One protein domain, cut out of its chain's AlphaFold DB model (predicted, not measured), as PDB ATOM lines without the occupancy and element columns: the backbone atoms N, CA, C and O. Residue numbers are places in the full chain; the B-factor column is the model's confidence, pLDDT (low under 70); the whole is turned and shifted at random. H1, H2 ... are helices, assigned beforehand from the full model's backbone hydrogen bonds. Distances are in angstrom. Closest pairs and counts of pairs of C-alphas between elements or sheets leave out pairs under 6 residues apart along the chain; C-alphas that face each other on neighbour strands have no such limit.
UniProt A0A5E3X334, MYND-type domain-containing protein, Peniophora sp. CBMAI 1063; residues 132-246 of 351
ATOM      1  N   ARG A 132     132.367  94.766   1.579       94.06
ATOM      2  CA  ARG A 132     131.590  93.597   2.004       94.06
ATOM      3  C   ARG A 132     131.514  93.556   3.519       94.06
ATOM      4  O   ARG A 132     132.293  92.859   4.164       94.06
ATOM      5  N   LEU A 133     130.594  94.335   4.068       96.69
ATOM      6  CA  LEU A 133     130.406  94.469   5.509       96.69
ATOM      7  C   LEU A 133     129.862  93.166   6.130       96.69
ATOM      8  O   LEU A 133     129.406  92.262   5.426       96.69
ATOM      9  N   GLY A 134     129.875  93.031   7.451       97.81
ATOM     10  CA  GLY A 134     129.378  91.833   8.131       97.81
ATOM     11  C   GLY A 134     127.919  91.527   7.777       97.81
ATOM     12  O   GLY A 134     127.576  90.386   7.456       97.81
ATOM     13  N   ARG A 135     127.069  92.560   7.707       97.62
ATOM     14  CA  ARG A 135     125.662  92.440   7.269       97.62
ATOM     15  C   ARG A 135     125.507  91.982   5.817       97.62
ATOM     16  O   ARG A 135     124.560  91.275   5.477       97.62
ATOM     17  N   ASP A 136     126.458  92.354   4.967       97.06
ATOM     18  CA  ASP A 136     126.486  91.992   3.557       97.06
ATOM     19  C   ASP A 136     126.823  90.515   3.380       97.06
ATOM     20  O   ASP A 136     126.125  89.791   2.669       97.06
ATOM     21  N   ILE A 137     127.843  90.044   4.103       97.75
ATOM     22  CA  ILE A 137     128.190  88.624   4.156       97.75
ATOM     23  C   ILE A 137     127.036  87.807   4.757       97.75
ATOM     24  O   ILE A 137     126.754  86.709   4.279       97.75
ATOM     25  N   ALA A 138     126.325  88.331   5.761       98.06
ATOM     26  CA  ALA A 138     125.142  87.671   6.311       98.06
ATOM     27  C   ALA A 138     124.018  87.516   5.268       98.06
ATOM     28  O   ALA A 138     123.376  86.466   5.212       98.06
ATOM     29  N   ALA A 139     123.804  88.521   4.413       97.56
ATOM     30  CA  ALA A 139     122.838  88.440   3.321       97.56
ATOM     31  C   ALA A 139     123.240  87.380   2.279       97.56
ATOM     32  O   ALA A 139     122.405  86.562   1.892       97.56
ATOM     33  N   GLU A 140     124.520  87.333   1.891       97.25
ATOM     34  CA  GLU A 140     125.079  86.300   0.999       97.25
ATOM     35  C   GLU A 140     124.959  84.881   1.582       97.25
ATOM     36  O   GLU A 140     124.764  83.912   0.847       97.25
ATOM     37  N   LEU A 141     125.053  84.747   2.909       97.75
ATOM     38  CA  LEU A 141     124.852  83.486   3.626       97.75
ATOM     39  C   LEU A 141     123.384  83.067   3.716       97.75
ATOM     40  O   LEU A 141     123.116  81.887   3.922       97.75
ATOM     41  N   GLY A 142     122.436  83.992   3.551       97.56
ATOM     42  CA  GLY A 142     120.996  83.757   3.676       97.56
ATOM     43  C   GLY A 142     120.479  82.458   3.032       97.56
ATOM     44  O   GLY A 142     119.844  81.662   3.734       97.56
ATOM     45  N   PRO A 143     120.754  82.185   1.741       97.69
ATOM     46  CA  PRO A 143     120.302  80.949   1.110       97.69
ATOM     47  C   PRO A 143     120.997  79.699   1.659       97.69
ATOM     48  O   PRO A 143     120.352  78.659   1.785       97.69
ATOM     49  N   VAL A 144     122.276  79.780   2.043       97.81
ATOM     50  CA  VAL A 144     122.972  78.656   2.691       97.81
ATOM     51  C   VAL A 144     122.378  78.387   4.071       97.81
ATOM     52  O   VAL A 144     122.106  77.239   4.410       97.81
ATOM     53  N   ASP A 145     122.097  79.432   4.845       98.00
ATOM     54  CA  ASP A 145     121.500  79.329   6.176       98.00
ATOM     55  C   ASP A 145     120.138  78.649   6.145       98.00
ATOM     56  O   ASP A 145     119.822  77.867   7.042       98.00
ATOM     57  N   LEU A 146     119.353  78.874   5.090       97.12
ATOM     58  CA  LEU A 146     118.100  78.160   4.875       97.12
ATOM     59  C   LEU A 146     118.329  76.652   4.671       97.12
ATOM     60  O   LEU A 146     117.602  75.830   5.238       97.12
ATOM     61  N   VAL A 147     119.350  76.278   3.895       96.81
ATOM     62  CA  VAL A 147     119.729  74.875   3.668       96.81
ATOM     63  C   VAL A 147     120.216  74.226   4.964       96.81
ATOM     64  O   VAL A 147     119.723  73.161   5.342       96.81
ATOM     65  N   ILE A 148     121.123  74.890   5.686       97.81
ATOM     66  CA  ILE A 148     121.629  74.433   6.985       97.81
ATOM     67  C   ILE A 148     120.489  74.286   7.986       97.81
ATOM     68  O   ILE A 148     120.411  73.268   8.668       97.81
ATOM     69  N   HIS A 149     119.574  75.254   8.050       96.62
ATOM     70  CA  HIS A 149     118.410  75.187   8.925       96.62
ATOM     71  C   HIS A 149     117.568  73.944   8.635       96.62
ATOM     72  O   HIS A 149     117.271  73.179   9.550       96.62
ATOM     73  N   ARG A 150     117.230  73.702   7.363       95.88
ATOM     74  CA  ARG A 150     116.436  72.538   6.949       95.88
ATOM     75  C   ARG A 150     117.089  71.221   7.370       95.88
ATOM     76  O   ARG A 150     116.407  70.343   7.901       95.88
ATOM     77  N   PHE A 151     118.390  71.068   7.125       95.62
ATOM     78  CA  PHE A 151     119.092  69.845   7.504       95.62
ATOM     79  C   PHE A 151     119.277  69.722   9.008       95.62
ATOM     80  O   PHE A 151     119.108  68.629   9.533       95.62
ATOM     81  N   TYR A 152     119.527  70.819   9.718       95.88
ATOM     82  CA  TYR A 152     119.565  70.816  11.174       95.88
ATOM     83  C   TYR A 152     118.233  70.342  11.761       95.88
ATOM     84  O   TYR A 152     118.221  69.450  12.602       95.88
ATOM     85  N   SER A 153     117.098  70.853  11.268       94.44
ATOM     86  CA  SER A 153     115.775  70.389  11.695       94.44
ATOM     87  C   SER A 153     115.597  68.890  11.465       94.44
ATOM     88  O   SER A 153     115.091  68.211  12.348       94.44
ATOM     89  N   LYS A 154     116.038  68.356  10.318       93.50
ATOM     90  CA  LYS A 154     116.002  66.911  10.040       93.50
ATOM     91  C   LYS A 154     116.924  66.129  10.977       93.50
ATOM     92  O   LYS A 154     116.522  65.099  11.499       93.50
ATOM     93  N   TRP A 155     118.141  66.611  11.201       93.44
ATOM     94  CA  TRP A 155     119.148  65.983  12.058       93.44
ATOM     95  C   TRP A 155     118.706  65.918  13.523       93.44
ATOM     96  O   TRP A 155     118.952  64.918  14.196       93.44
ATOM     97  N   MET A 156     117.993  66.947  13.982       92.19
ATOM     98  CA  MET A 156     117.470  67.066  15.342       92.19
ATOM     99  C   MET A 156     116.079  66.451  15.542       92.19
ATOM    100  O   MET A 156     115.564  66.513  16.654       92.19
ATOM    101  N   GLN A 157     115.450  65.858  14.517       89.50
ATOM    102  CA  GLN A 157     114.183  65.140  14.704       89.50
ATOM    103  C   GLN A 157     114.370  64.012  15.725       89.50
ATOM    104  O   GLN A 157     115.164  63.091  15.515       89.50
ATOM    105  N   GLU A 158     113.643  64.103  16.840       75.00
ATOM    106  CA  GLU A 158     113.775  63.182  17.963       75.00
ATOM    107  C   GLU A 158     113.436  61.744  17.555       75.00
ATOM    108  O   GLU A 158     112.376  61.460  16.994       75.00
ATOM    109  N   ARG A 159     114.332  60.815  17.902       72.81
ATOM    110  CA  ARG A 159     114.085  59.363  17.850       72.81
ATOM    111  C   ARG A 159     114.107  58.718  19.241       72.81
ATOM    112  O   ARG A 159     114.356  57.525  19.362       72.81
ATOM    113  N   GLY A 160     113.859  59.514  20.286       72.12
ATOM    114  CA  GLY A 160     113.786  59.044  21.673       72.12
ATOM    115  C   GLY A 160     115.106  59.049  22.456       72.12
ATOM    116  O   GLY A 160     115.169  58.416  23.506       72.12
ATOM    117  N   TYR A 161     116.140  59.758  21.987       72.44
ATOM    118  CA  TYR A 161     117.422  59.899  22.688       72.44
ATOM    119  C   TYR A 161     117.768  61.376  22.934       72.44
ATOM    120  O   TYR A 161     117.510  62.203  22.057       72.44
ATOM    121  N   PRO A 162     118.360  61.716  24.095       70.88
ATOM    122  CA  PRO A 162     118.860  63.062  24.361       70.88
ATOM    123  C   PRO A 162     120.107  63.379  23.511       70.88
ATOM    124  O   PRO A 162     120.748  62.481  22.955       70.88
ATOM    125  N   GLY A 163     120.445  64.664  23.396       81.19
ATOM    126  CA  GLY A 163     121.632  65.147  22.681       81.19
ATOM    127  C   GLY A 163     121.419  65.429  21.188       81.19
ATOM    128  O   GLY A 163     120.298  65.452  20.681       81.19
ATOM    129  N   MET A 164     122.518  65.697  20.477       86.94
ATOM    130  CA  MET A 164     122.482  65.947  19.033       86.94
ATOM    131  C   MET A 164     122.391  64.658  18.219       86.94
ATOM    132  O   MET A 164     123.121  63.702  18.465       86.94
ATOM    133  N   GLY A 165     121.603  64.723  17.148       77.31
ATOM    134  CA  GLY A 165     121.990  64.082  15.902       77.31
ATOM    135  C   GLY A 165     121.416  62.712  15.565       77.31
ATOM    136  O   GLY A 165     122.098  61.887  14.965       77.31
ATOM    137  N   HIS A 166     120.145  62.491  15.881       82.81
ATOM    138  CA  HIS A 166     119.491  61.187  15.711       82.81
ATOM    139  C   HIS A 166     118.764  61.010  14.370       82.81
ATOM    140  O   HIS A 166     118.410  59.892  13.990       82.81
ATOM    141  N   GLY A 167     118.507  62.099  13.640       83.75
ATOM    142  CA  GLY A 167     117.632  62.098  12.464       83.75
ATOM    143  C   GLY A 167     118.328  61.987  11.102       83.75
ATOM    144  O   GLY A 167     117.642  61.899  10.077       83.75
ATOM    145  N   MET A 168     119.663  61.982  11.053       89.88
ATOM    146  CA  MET A 168     120.430  61.914   9.802       89.88
ATOM    147  C   MET A 168     121.554  60.887   9.859       89.88
ATOM    148  O   MET A 168     122.129  60.643  10.913       89.88
ATOM    149  N   ASP A 169     121.836  60.299   8.697       90.69
ATOM    150  CA  ASP A 169     122.972  59.410   8.499       90.69
ATOM    151  C   ASP A 169     124.298  60.169   8.655       90.69
ATOM    152  O   ASP A 169     124.389  61.356   8.326       90.69
ATOM    153  N   TYR A 170     125.311  59.469   9.159       90.94
ATOM    154  CA  TYR A 170     126.621  60.024   9.476       90.94
ATOM    155  C   TYR A 170     127.261  60.753   8.288       90.94
ATOM    156  O   TYR A 170     127.681  61.904   8.435       90.94
ATOM    157  N   ASP A 171     127.262  60.146   7.099       91.94
ATOM    158  CA  ASP A 171     127.942  60.719   5.935       91.94
ATOM    159  C   ASP A 171     127.297  62.043   5.503       91.94
ATOM    160  O   ASP A 171     127.957  62.951   4.990       91.94
ATOM    161  N   TRP A 172     125.995  62.200   5.752       94.00
ATOM    162  CA  TRP A 172     125.277  63.437   5.454       94.00
ATOM    163  C   TRP A 172     125.708  64.554   6.401       94.00
ATOM    164  O   TRP A 172     125.909  65.688   5.963       94.00
ATOM    165  N   VAL A 173     125.870  64.235   7.689       93.62
ATOM    166  CA  VAL A 173     126.348  65.192   8.694       93.62
ATOM    167  C   VAL A 173     127.764  65.638   8.339       93.62
ATOM    168  O   VAL A 173     127.998  66.838   8.282       93.62
ATOM    169  N   VAL A 174     128.667  64.715   7.983       92.88
ATOM    170  CA  VAL A 174     130.043  65.035   7.549       92.88
ATOM    171  C   VAL A 174     130.061  66.035   6.391       92.88
ATOM    172  O   VAL A 174     130.785  67.029   6.443       92.88
ATOM    173  N   ASN A 175     129.246  65.810   5.360       94.38
ATOM    174  CA  ASN A 175     129.200  66.688   4.190       94.38
ATOM    175  C   ASN A 175     128.682  68.097   4.530       94.38
ATOM    176  O   ASN A 175     129.249  69.092   4.074       94.38
ATOM    177  N   ILE A 176     127.653  68.207   5.375       95.88
ATOM    178  CA  ILE A 176     127.148  69.515   5.826       95.88
ATOM    179  C   ILE A 176     128.164  70.207   6.735       95.88
ATOM    180  O   ILE A 176     128.398  71.407   6.610       95.88
ATOM    181  N   SER A 177     128.798  69.465   7.640       95.06
ATOM    182  CA  SER A 177     129.839  69.998   8.511       95.06
ATOM    183  C   SER A 177     131.035  70.513   7.719       95.06
ATOM    184  O   SER A 177     131.549  71.578   8.048       95.06
ATOM    185  N   SER A 178     131.436  69.819   6.650       93.56
ATOM    186  CA  SER A 178     132.480  70.276   5.726       93.56
ATOM    187  C   SER A 178     132.108  71.610   5.066       93.56
ATOM    188  O   SER A 178     132.905  72.551   5.079       93.56
ATOM    189  N   LEU A 179     130.866  71.746   4.586       95.19
ATOM    190  CA  LEU A 179     130.346  73.015   4.067       95.19
ATOM    191  C   LEU A 179     130.407  74.130   5.132       95.19
ATOM    192  O   LEU A 179     130.918  75.215   4.858       95.19
ATOM    193  N   CYS A 180     129.940  73.862   6.357       96.69
ATOM    194  CA  CYS A 180     129.971  74.821   7.467       96.69
ATOM    195  C   CYS A 180     131.398  75.248   7.847       96.69
ATOM    196  O   CYS A 180     131.627  76.437   8.082       96.69
ATOM    197  N   LEU A 181     132.346  74.306   7.890       94.06
ATOM    198  CA  LEU A 181     133.759  74.567   8.176       94.06
ATOM    199  C   LEU A 181     134.363  75.482   7.106       94.06
ATOM    200  O   LEU A 181     134.863  76.554   7.445       94.06
ATOM    201  N   ARG A 182     134.200  75.136   5.822       93.31
ATOM    202  CA  ARG A 182     134.707  75.934   4.691       93.31
ATOM    203  C   ARG A 182     134.159  77.349   4.672       93.31
ATOM    204  O   ARG A 182     134.904  78.303   4.481       93.31
ATOM    205  N   ILE A 183     132.862  77.505   4.908       95.31
ATOM    206  CA  ILE A 183     132.243  78.825   5.004       95.31
ATOM    207  C   ILE A 183     132.854  79.622   6.146       95.31
ATOM    208  O   ILE A 183     133.318  80.743   5.929       95.31
ATOM    209  N   THR A 184     132.881  79.036   7.339       96.19
ATOM    210  CA  THR A 184     133.301  79.725   8.558       96.19
ATOM    211  C   THR A 184     134.773  80.119   8.506       96.19
ATOM    212  O   THR A 184     135.116  81.237   8.886       96.19
ATOM    213  N   SER A 185     135.640  79.265   7.963       93.06
ATOM    214  CA  SER A 185     137.070  79.555   7.845       93.06
ATOM    215  C   SER A 185     137.349  80.763   6.946       93.06
ATOM    216  O   SER A 185     138.304  81.499   7.175       93.06
ATOM    217  N   THR A 186     136.506  81.013   5.935       93.38
ATOM    218  CA  THR A 186     136.678  82.183   5.060       93.38
ATOM    219  C   THR A 186     136.223  83.491   5.688       93.38
ATOM    220  O   THR A 186     136.550  84.551   5.158       93.38
ATOM    221  N   LEU A 187     135.500  83.466   6.814       95.19
ATOM    222  CA  LEU A 187     134.980  84.692   7.423       95.19
ATOM    223  C   LEU A 187     136.090  85.586   7.984       95.19
ATOM    224  O   LEU A 187     135.931  86.799   7.961       95.19
ATOM    225  N   GLN A 188     137.227  85.034   8.426       92.31
ATOM    226  CA  GLN A 188     138.377  85.858   8.832       92.31
ATOM    227  C   GLN A 188     138.956  86.632   7.648       92.31
ATOM    228  O   GLN A 188     139.237  87.823   7.748       92.31
ATOM    229  N   TYR A 189     139.096  85.964   6.503       91.19
ATOM    230  CA  TYR A 189     139.565  86.614   5.287       91.19
ATOM    231  C   TYR A 189     138.574  87.684   4.811       91.19
ATOM    232  O   TYR A 189     138.975  88.810   4.535       91.19
ATOM    233  N   ARG A 190     137.272  87.377   4.830       93.25
ATOM    234  CA  ARG A 190     136.209  88.343   4.505       93.25
ATOM    235  C   ARG A 190     136.181  89.532   5.470       93.25
ATOM    236  O   ARG A 190     135.936  90.649   5.033       93.25
ATOM    237  N   GLN A 191     136.492  89.322   6.749       94.75
ATOM    238  CA  GLN A 191     136.643  90.417   7.708       94.75
ATOM    239  C   GLN A 191     137.762  91.372   7.274       94.75
ATOM    240  O   GLN A 191     137.549  92.581   7.265       94.75
ATOM    241  N   MET A 192     138.912  90.853   6.833       90.12
ATOM    242  CA  MET A 192     139.990  91.697   6.302       90.12
ATOM    243  C   MET A 192     139.593  92.439   5.014       90.12
ATOM    244  O   MET A 192     140.020  93.573   4.817       90.12
ATOM    245  N   GLU A 193     138.782  91.822   4.146       88.81
ATOM    246  CA  GLU A 193     138.251  92.455   2.924       88.81
ATOM    247  C   GLU A 193     137.234  93.571   3.218       88.81
ATOM    248  O   GLU A 193     137.122  94.519   2.443       88.81
ATOM    249  N   SER A 194     136.494  93.465   4.325       93.25
ATOM    250  CA  SER A 194     135.433  94.411   4.690       93.25
ATOM    251  C   SER A 194     135.955  95.788   5.103       93.25
ATOM    252  O   SER A 194     135.280  96.796   4.900       93.25
ATOM    253  N   GLY A 195     137.146  95.835   5.710       90.94
ATOM    254  CA  GLY A 195     137.674  97.037   6.355       90.94
ATOM    255  C   GLY A 195     137.054  97.398   7.695       90.94
ATOM    256  O   GLY A 195     137.469  98.397   8.274       90.94
ATOM    257  N   GLN A 196     136.075  96.628   8.169       95.56
ATOM    258  CA  GLN A 196     135.506  96.807   9.497       95.56
ATOM    259  C   GLN A 196     136.466  96.298  10.564       95.56
ATOM    260  O   GLN A 196     137.214  95.329  10.359       95.56
ATOM    261  N   GLU A 197     136.366  96.906  11.742       96.00
ATOM    262  CA  GLU A 197     136.959  96.341  12.941       96.00
ATOM    263  C   GLU A 197     136.417  94.930  13.171       96.00
ATOM    264  O   GLU A 197     135.251  94.620  12.906       96.00
ATOM    265  N   ARG A 198     137.286  94.046  13.664       95.81
ATOM    266  CA  ARG A 198     136.969  92.619  13.806       95.81
ATOM    267  C   ARG A 198     135.697  92.390  14.628       95.81
ATOM    268  O   ARG A 198     134.893  91.528  14.275       95.81
ATOM    269  N   GLU A 199     135.532  93.140  15.715       96.06
ATOM    270  CA  GLU A 199     134.369  93.043  16.604       96.06
ATOM    271  C   GLU A 199     133.078  93.484  15.907       96.06
ATOM    272  O   GLU A 199     132.079  92.771  15.981       96.06
ATOM    273  N   GLU A 200     133.113  94.601  15.175       97.62
ATOM    274  CA  GLU A 200     131.970  95.128  14.425       97.62
ATOM    275  C   GLU A 200     131.520  94.147  13.334       97.62
ATOM    276  O   GLU A 200     130.345  93.788  13.265       97.62
ATOM    277  N   PHE A 201     132.463  93.637  12.536       98.06
ATOM    278  CA  PHE A 201     132.175  92.686  11.461       98.06
ATOM    279  C   PHE A 201     131.469  91.424  11.975       98.06
ATOM    280  O   PHE A 201     130.464  90.977  11.413       98.06
ATOM    281  N   PHE A 202     131.989  90.826  13.053       97.56
ATOM    282  CA  PHE A 202     131.390  89.618  13.616       97.56
ATOM    283  C   PHE A 202     130.092  89.894  14.377       97.56
ATOM    284  O   PHE A 202     129.232  89.012  14.398       97.56
ATOM    285  N   LEU A 203     129.922  91.088  14.956       97.25
ATOM    286  CA  LEU A 203     128.656  91.510  15.550       97.25
ATOM    287  C   LEU A 203     127.561  91.606  14.482       97.25
ATOM    288  O   LEU A 203     126.521  90.971  14.638       97.25
ATOM    289  N   GLU A 204     127.812  92.286  13.361       98.25
ATOM    290  CA  GLU A 204     126.835  92.364  12.268       98.25
ATOM    291  C   GLU A 204     126.504  90.973  11.700       98.25
ATOM    292  O   GLU A 204     125.338  90.641  11.480       98.25
ATOM    293  N   LEU A 205     127.511  90.115  11.500       97.75
ATOM    294  CA  LEU A 205     127.288  88.729  11.073       97.75
ATOM    295  C   LEU A 205     126.411  87.943  12.052       97.75
ATOM    296  O   LEU A 205     125.584  87.133  11.627       97.75
ATOM    297  N   ARG A 206     126.608  88.155  13.355       97.50
ATOM    298  CA  ARG A 206     125.833  87.519  14.423       97.50
ATOM    299  C   ARG A 206     124.389  88.019  14.447       97.50
ATOM    300  O   ARG A 206     123.487  87.215  14.660       97.50
ATOM    301  N   GLU A 207     124.171  89.315  14.240       97.50
ATOM    302  CA  GLU A 207     122.845  89.947  14.267       97.50
ATOM    303  C   GLU A 207     122.012  89.630  13.021       97.50
ATOM    304  O   GLU A 207     120.799  89.432  13.116       97.50
ATOM    305  N   HIS A 208     122.654  89.544  11.855       97.75
ATOM    306  CA  HIS A 208     121.970  89.334  10.578       97.75
ATOM    307  C   HIS A 208     121.982  87.873  10.094       97.75
ATOM    308  O   HIS A 208     121.167  87.499   9.244       97.75
ATOM    309  N   GLY A 209     122.875  87.031  10.622       96.19
ATOM    310  CA  GLY A 209     122.943  85.605  10.306       96.19
ATOM    311  C   GLY A 209     121.738  84.830  10.847       96.19
ATOM    312  O   GLY A 209     121.284  85.055  11.966       96.19
ATOM    313  N   ARG A 210     121.214  83.873  10.072       96.25
ATOM    314  CA  ARG A 210     119.962  83.163  10.411       96.25
ATOM    315  C   ARG A 210     120.173  81.753  10.956       96.25
ATOM    316  O   ARG A 210     119.260  81.183  11.558       96.25
ATOM    317  N   ALA A 211     121.350  81.169  10.733       97.12
ATOM    318  CA  ALA A 211     121.644  79.792  11.126       97.12
ATOM    319  C   ALA A 211     123.037  79.603  11.751       97.12
ATOM    320  O   ALA A 211     123.568  78.494  11.716       97.12
ATOM    321  N   ALA A 212     123.641  80.648  12.325       97.69
ATOM    322  CA  ALA A 212     124.984  80.563  12.911       97.69
ATOM    323  C   ALA A 212     125.104  79.486  14.008       97.69
ATOM    324  O   ALA A 212     126.040  78.692  13.990       97.69
ATOM    325  N   ASP A 213     124.104  79.383  14.885       98.06
ATOM    326  CA  ASP A 213     123.983  78.341  15.913       98.06
ATOM    327  C   ASP A 213     123.931  76.922  15.317       98.06
ATOM    328  O   ASP A 213     124.538  75.985  15.833       98.06
ATOM    329  N   LYS A 214     123.253  76.765  14.181       98.19
ATOM    330  CA  LYS A 214     123.086  75.475  13.494       98.19
ATOM    331  C   LYS A 214     124.352  75.088  12.745       98.19
ATOM    332  O   LYS A 214     124.736  73.921  12.772       98.19
ATOM    333  N   ARG A 215     125.043  76.064  12.139       97.88
ATOM    334  CA  ARG A 215     126.396  75.867  11.597       97.88
ATOM    335  C   ARG A 215     127.347  75.418  12.703       97.88
ATOM    336  O   ARG A 215     128.039  74.420  12.519       97.88
ATOM    337  N   LEU A 216     127.313  76.082  13.864       98.12
ATOM    338  CA  LEU A 216     128.097  75.680  15.029       98.12
ATOM    339  C   LEU A 216     127.784  74.234  15.437       98.12
ATOM    340  O   LEU A 216     128.713  73.467  15.653       98.12
ATOM    341  N   ALA A 217     126.514  73.823  15.475       97.31
ATOM    342  CA  ALA A 217     126.144  72.448  15.812       97.31
ATOM    343  C   ALA A 217     126.777  71.409  14.869       97.31
ATOM    344  O   ALA A 217     127.377  70.440  15.332       97.31
ATOM    345  N   PHE A 218     126.702  71.630  13.551       97.06
ATOM    346  CA  PHE A 218     127.352  70.755  12.570       97.06
ATOM    347  C   PHE A 218     128.877  70.750  12.726       97.06
ATOM    348  O   PHE A 218     129.504  69.693  12.662       97.06
ATOM    349  N   MET A 219     129.489  71.908  12.974       96.31
ATOM    350  CA  MET A 219     130.930  71.986  13.218       96.31
ATOM    351  C   MET A 219     131.331  71.198  14.468       96.31
ATOM    352  O   MET A 219     132.267  70.408  14.403       96.31
ATOM    353  N   LEU A 220     130.598  71.346  15.575       95.81
ATOM    354  CA  LEU A 220     130.820  70.590  16.809       95.81
ATOM    355  C   LEU A 220     130.647  69.076  16.608       95.81
ATOM    356  O   LEU A 220     131.418  68.289  17.152       95.81
ATOM    357  N   ALA A 221     129.700  68.642  15.777       93.31
ATOM    358  CA  ALA A 221     129.630  67.231  15.407       93.31
ATOM    359  C   ALA A 221     130.882  66.761  14.655       93.31
ATOM    360  O   ALA A 221     131.311  65.640  14.877       93.31
ATOM    361  N   ALA A 222     131.525  67.606  13.849       92.06
ATOM    362  CA  ALA A 222     132.695  67.206  13.068       92.06
ATOM    363  C   ALA A 222     134.057  67.405  13.744       92.06
ATOM    364  O   ALA A 222     135.035  66.796  13.314       92.06
ATOM    365  N   ILE A 223     134.174  68.218  14.800       90.12
ATOM    366  CA  ILE A 223     135.493  68.499  15.402       90.12
ATOM    367  C   ILE A 223     136.168  67.269  16.023       90.12
ATOM    368  O   ILE A 223     137.392  67.260  16.146       90.12
ATOM    369  N   HIS A 224     135.399  66.248  16.415       80.31
ATOM    370  CA  HIS A 224     135.945  64.996  16.943       80.31
ATOM    371  C   HIS A 224     136.240  63.964  15.848       80.31
ATOM    372  O   HIS A 224     136.781  62.902  16.147       80.31
ATOM    373  N   TRP A 225     135.911  64.271  14.592       82.88
ATOM    374  CA  TRP A 225     136.193  63.413  13.450       82.88
ATOM    375  C   TRP A 225     137.542  63.770  12.833       82.88
ATOM    376  O   TRP A 225     137.915  64.944  12.715       82.88
ATOM    377  N   GLU A 226     138.257  62.747  12.373       67.19
ATOM    378  CA  GLU A 226     139.444  62.873  11.524       67.19
ATOM    379  C   GLU A 226     139.042  63.290  10.099       67.19
ATOM    380  O   GLU A 226     139.404  62.663   9.111       67.19
ATOM    381  N   THR A 227     138.241  64.349   9.952       65.12
ATOM    382  CA  THR A 227     138.018  64.949   8.636       65.12
ATOM    383  C   THR A 227     139.345  65.538   8.164       65.12
ATOM    384  O   THR A 227     139.837  66.498   8.769       65.12
ATOM    385  N   SER A 228     139.899  64.964   7.096       53.50
ATOM    386  CA  SER A 228     141.166  65.303   6.429       53.50
ATOM    387  C   SER A 228     141.123  66.645   5.688       53.50
ATOM    388  O   SER A 228     141.595  66.773   4.563       53.50
ATOM    389  N   SER A 229     140.489  67.658   6.276       57.03
ATOM    390  CA  SER A 229     140.520  69.006   5.723       57.03
ATOM    391  C   SER A 229     141.903  69.600   5.995       57.03
ATOM    392  O   SER A 229     142.080  70.338   6.962       57.03
ATOM    393  N   ASP A 230     142.854  69.297   5.114       54.69
ATOM    394  CA  ASP A 230     144.237  69.802   5.115       54.69
ATOM    395  C   ASP A 230     144.328  71.339   5.105       54.69
ATOM    396  O   ASP A 230     145.387  71.914   5.335       54.69
ATOM    397  N   LEU A 231     143.217  72.024   4.835       52.53
ATOM    398  CA  LEU A 231     143.190  73.460   4.590       52.53
ATOM    399  C   LEU A 231     142.920  74.324   5.827       52.53
ATOM    400  O   LEU A 231     142.933  75.545   5.683       52.53
ATOM    401  N   GLN A 232     142.588  73.763   7.001       67.25
ATOM    402  CA  GLN A 232     141.988  74.586   8.066       67.25
ATOM    403  C   GLN A 232     142.403  74.203   9.481       67.25
ATOM    404  O   GLN A 232     142.173  73.082   9.938       67.25
ATOM    405  N   ASP A 233     142.903  75.200  10.213       88.69
ATOM    406  CA  ASP A 233     142.989  75.125  11.661       88.69
ATOM    407  C   ASP A 233     141.563  75.071  12.246       88.69
ATOM    408  O   ASP A 233     140.781  76.033  12.201       88.69
ATOM    409  N   LYS A 234     141.200  73.895  12.773       89.00
ATOM    410  CA  LYS A 234     139.903  73.644  13.414       89.00
ATOM    411  C   LYS A 234     139.682  74.566  14.615       89.00
ATOM    412  O   LYS A 234     138.536  74.907  14.894       89.00
ATOM    413  N   VAL A 235     140.743  74.957  15.321       92.69
ATOM    414  CA  VAL A 235     140.673  75.842  16.487       92.69
ATOM    415  C   VAL A 235     140.263  77.245  16.063       92.69
ATOM    416  O   VAL A 235     139.283  77.777  16.587       92.69
ATOM    417  N   ASP A 236     140.943  77.813  15.074       92.44
ATOM    418  CA  ASP A 236     140.631  79.154  14.579       92.44
ATOM    419  C   ASP A 236     139.241  79.221  13.960       92.44
ATOM    420  O   ASP A 236     138.470  80.147  14.230       92.44
ATOM    421  N   THR A 237     138.884  78.200  13.183       93.81
ATOM    422  CA  THR A 237     137.561  78.098  12.562       93.81
ATOM    423  C   THR A 237     136.463  78.007  13.625       93.81
ATOM    424  O   THR A 237     135.421  78.653  13.505       93.81
ATOM    425  N   LEU A 238     136.702  77.270  14.712       95.44
ATOM    426  CA  LEU A 238     135.769  77.177  15.831       95.44
ATOM    427  C   LEU A 238     135.654  78.500  16.608       95.44
ATOM    428  O   LEU A 238     134.544  78.910  16.940       95.44
ATOM    429  N   ASN A 239     136.760  79.209  16.843       95.88
ATOM    430  CA  ASN A 239     136.731  80.535  17.472       95.88
ATOM    431  C   ASN A 239     135.916  81.539  16.640       95.88
ATOM    432  O   ASN A 239     135.153  82.336  17.185       95.88
ATOM    433  N   VAL A 240     136.017  81.473  15.312       96.38
ATOM    434  CA  VAL A 240     135.190  82.289  14.412       96.38
ATOM    435  C   VAL A 240     133.720  81.900  14.515       96.38
ATOM    436  O   VAL A 240     132.876  82.786  14.629       96.38
ATOM    437  N   ALA A 241     133.406  80.598  14.533       97.88
ATOM    438  CA  ALA A 241     132.035  80.124  14.726       97.88
ATOM    439  C   ALA A 241     131.429  80.661  16.026       97.88
ATOM    440  O   ALA A 241     130.282  81.107  16.033       97.88
ATOM    441  N   PHE A 242     132.203  80.666  17.112       97.88
ATOM    442  CA  PHE A 242     131.779  81.243  18.381       97.88
ATOM    443  C   PHE A 242     131.498  82.741  18.284       97.88
ATOM    444  O   PHE A 242     130.449  83.179  18.754       97.88
ATOM    445  N   ASN A 243     132.364  83.506  17.613       97.31
ATOM    446  CA  ASN A 243     132.184  84.949  17.453       97.31
ATOM    447  C   ASN A 243     130.903  85.308  16.687       97.31
ATOM    448  O   ASN A 243     130.232  86.273  17.054       97.31
ATOM    449  N   VAL A 244     130.526  84.523  15.673       97.94
ATOM    450  CA  VAL A 244     129.322  84.784  14.857       97.94
ATOM    451  C   VAL A 244     128.048  84.136  15.397       97.94
ATOM    452  O   VAL A 244     126.971  84.363  14.854       97.94
ATOM    453  N   THR A 245     128.134  83.312  16.442       98.44
ATOM    454  CA  THR A 245     126.963  82.631  17.007       98.44
ATOM    455  C   THR A 245     126.348  83.465  18.132       98.44
ATOM    456  O   THR A 245     127.073  83.865  19.045       98.44
ATOM    457  N   PRO A 246     125.019  83.700  18.138       98.06
ATOM    458  CA  PRO A 246     124.355  84.361  19.256       98.06
ATOM    459  C   PRO A 246     124.620  83.628  20.585       98.06
ATOM    460  O   PRO A 246     124.358  82.423  20.653       98.06
TER     461      PRO A 246
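AT A GLANCE: This is residues 132 to 246 of the 351 residues of the protein "MYND-type domain-containing protein" of Peniophora sp. CBMAI 1063 (UniProt A0A5E3X334). Two long helices, H1 and H2, form a side-by-side hairpin, with short H3, H4 and H5 packed across one side. The 115 printed residues include five named helices in that order, no named strand: all helix. The whole is compact, radius of gyration of the C-alphas 14.1 A, spans 46 by 28 by 20 A.

HOW THE PARTS SIT: H1, residues 134 to 155, and H2, residues 170 to 194, form a hairpin at a shallow tilt of 10 degrees. H4, residues 212 to 222, and H5, residues 234 to 244, form another. H3, residues 198 to 208, touches H5, closest C-alphas Arg 206 and Val 244, 4.5 A. Every O i to N i+4 pair is within hydrogen-bond range in H3, H4 and H5, 16 of 18 in H1, 18 of 21 in H2.

IN THESE COORDINATES: C-alpha 134 is at (129.378, 91.833, 8.131), C-alpha 244 at (129.322, 84.784, 14.857); H2 measures 35.8 A.

THE WHOLE: The printed part has no cut; residues 226 to 232 have pLDDT under 70; the H1 to H2 and H4 to H5 links are long.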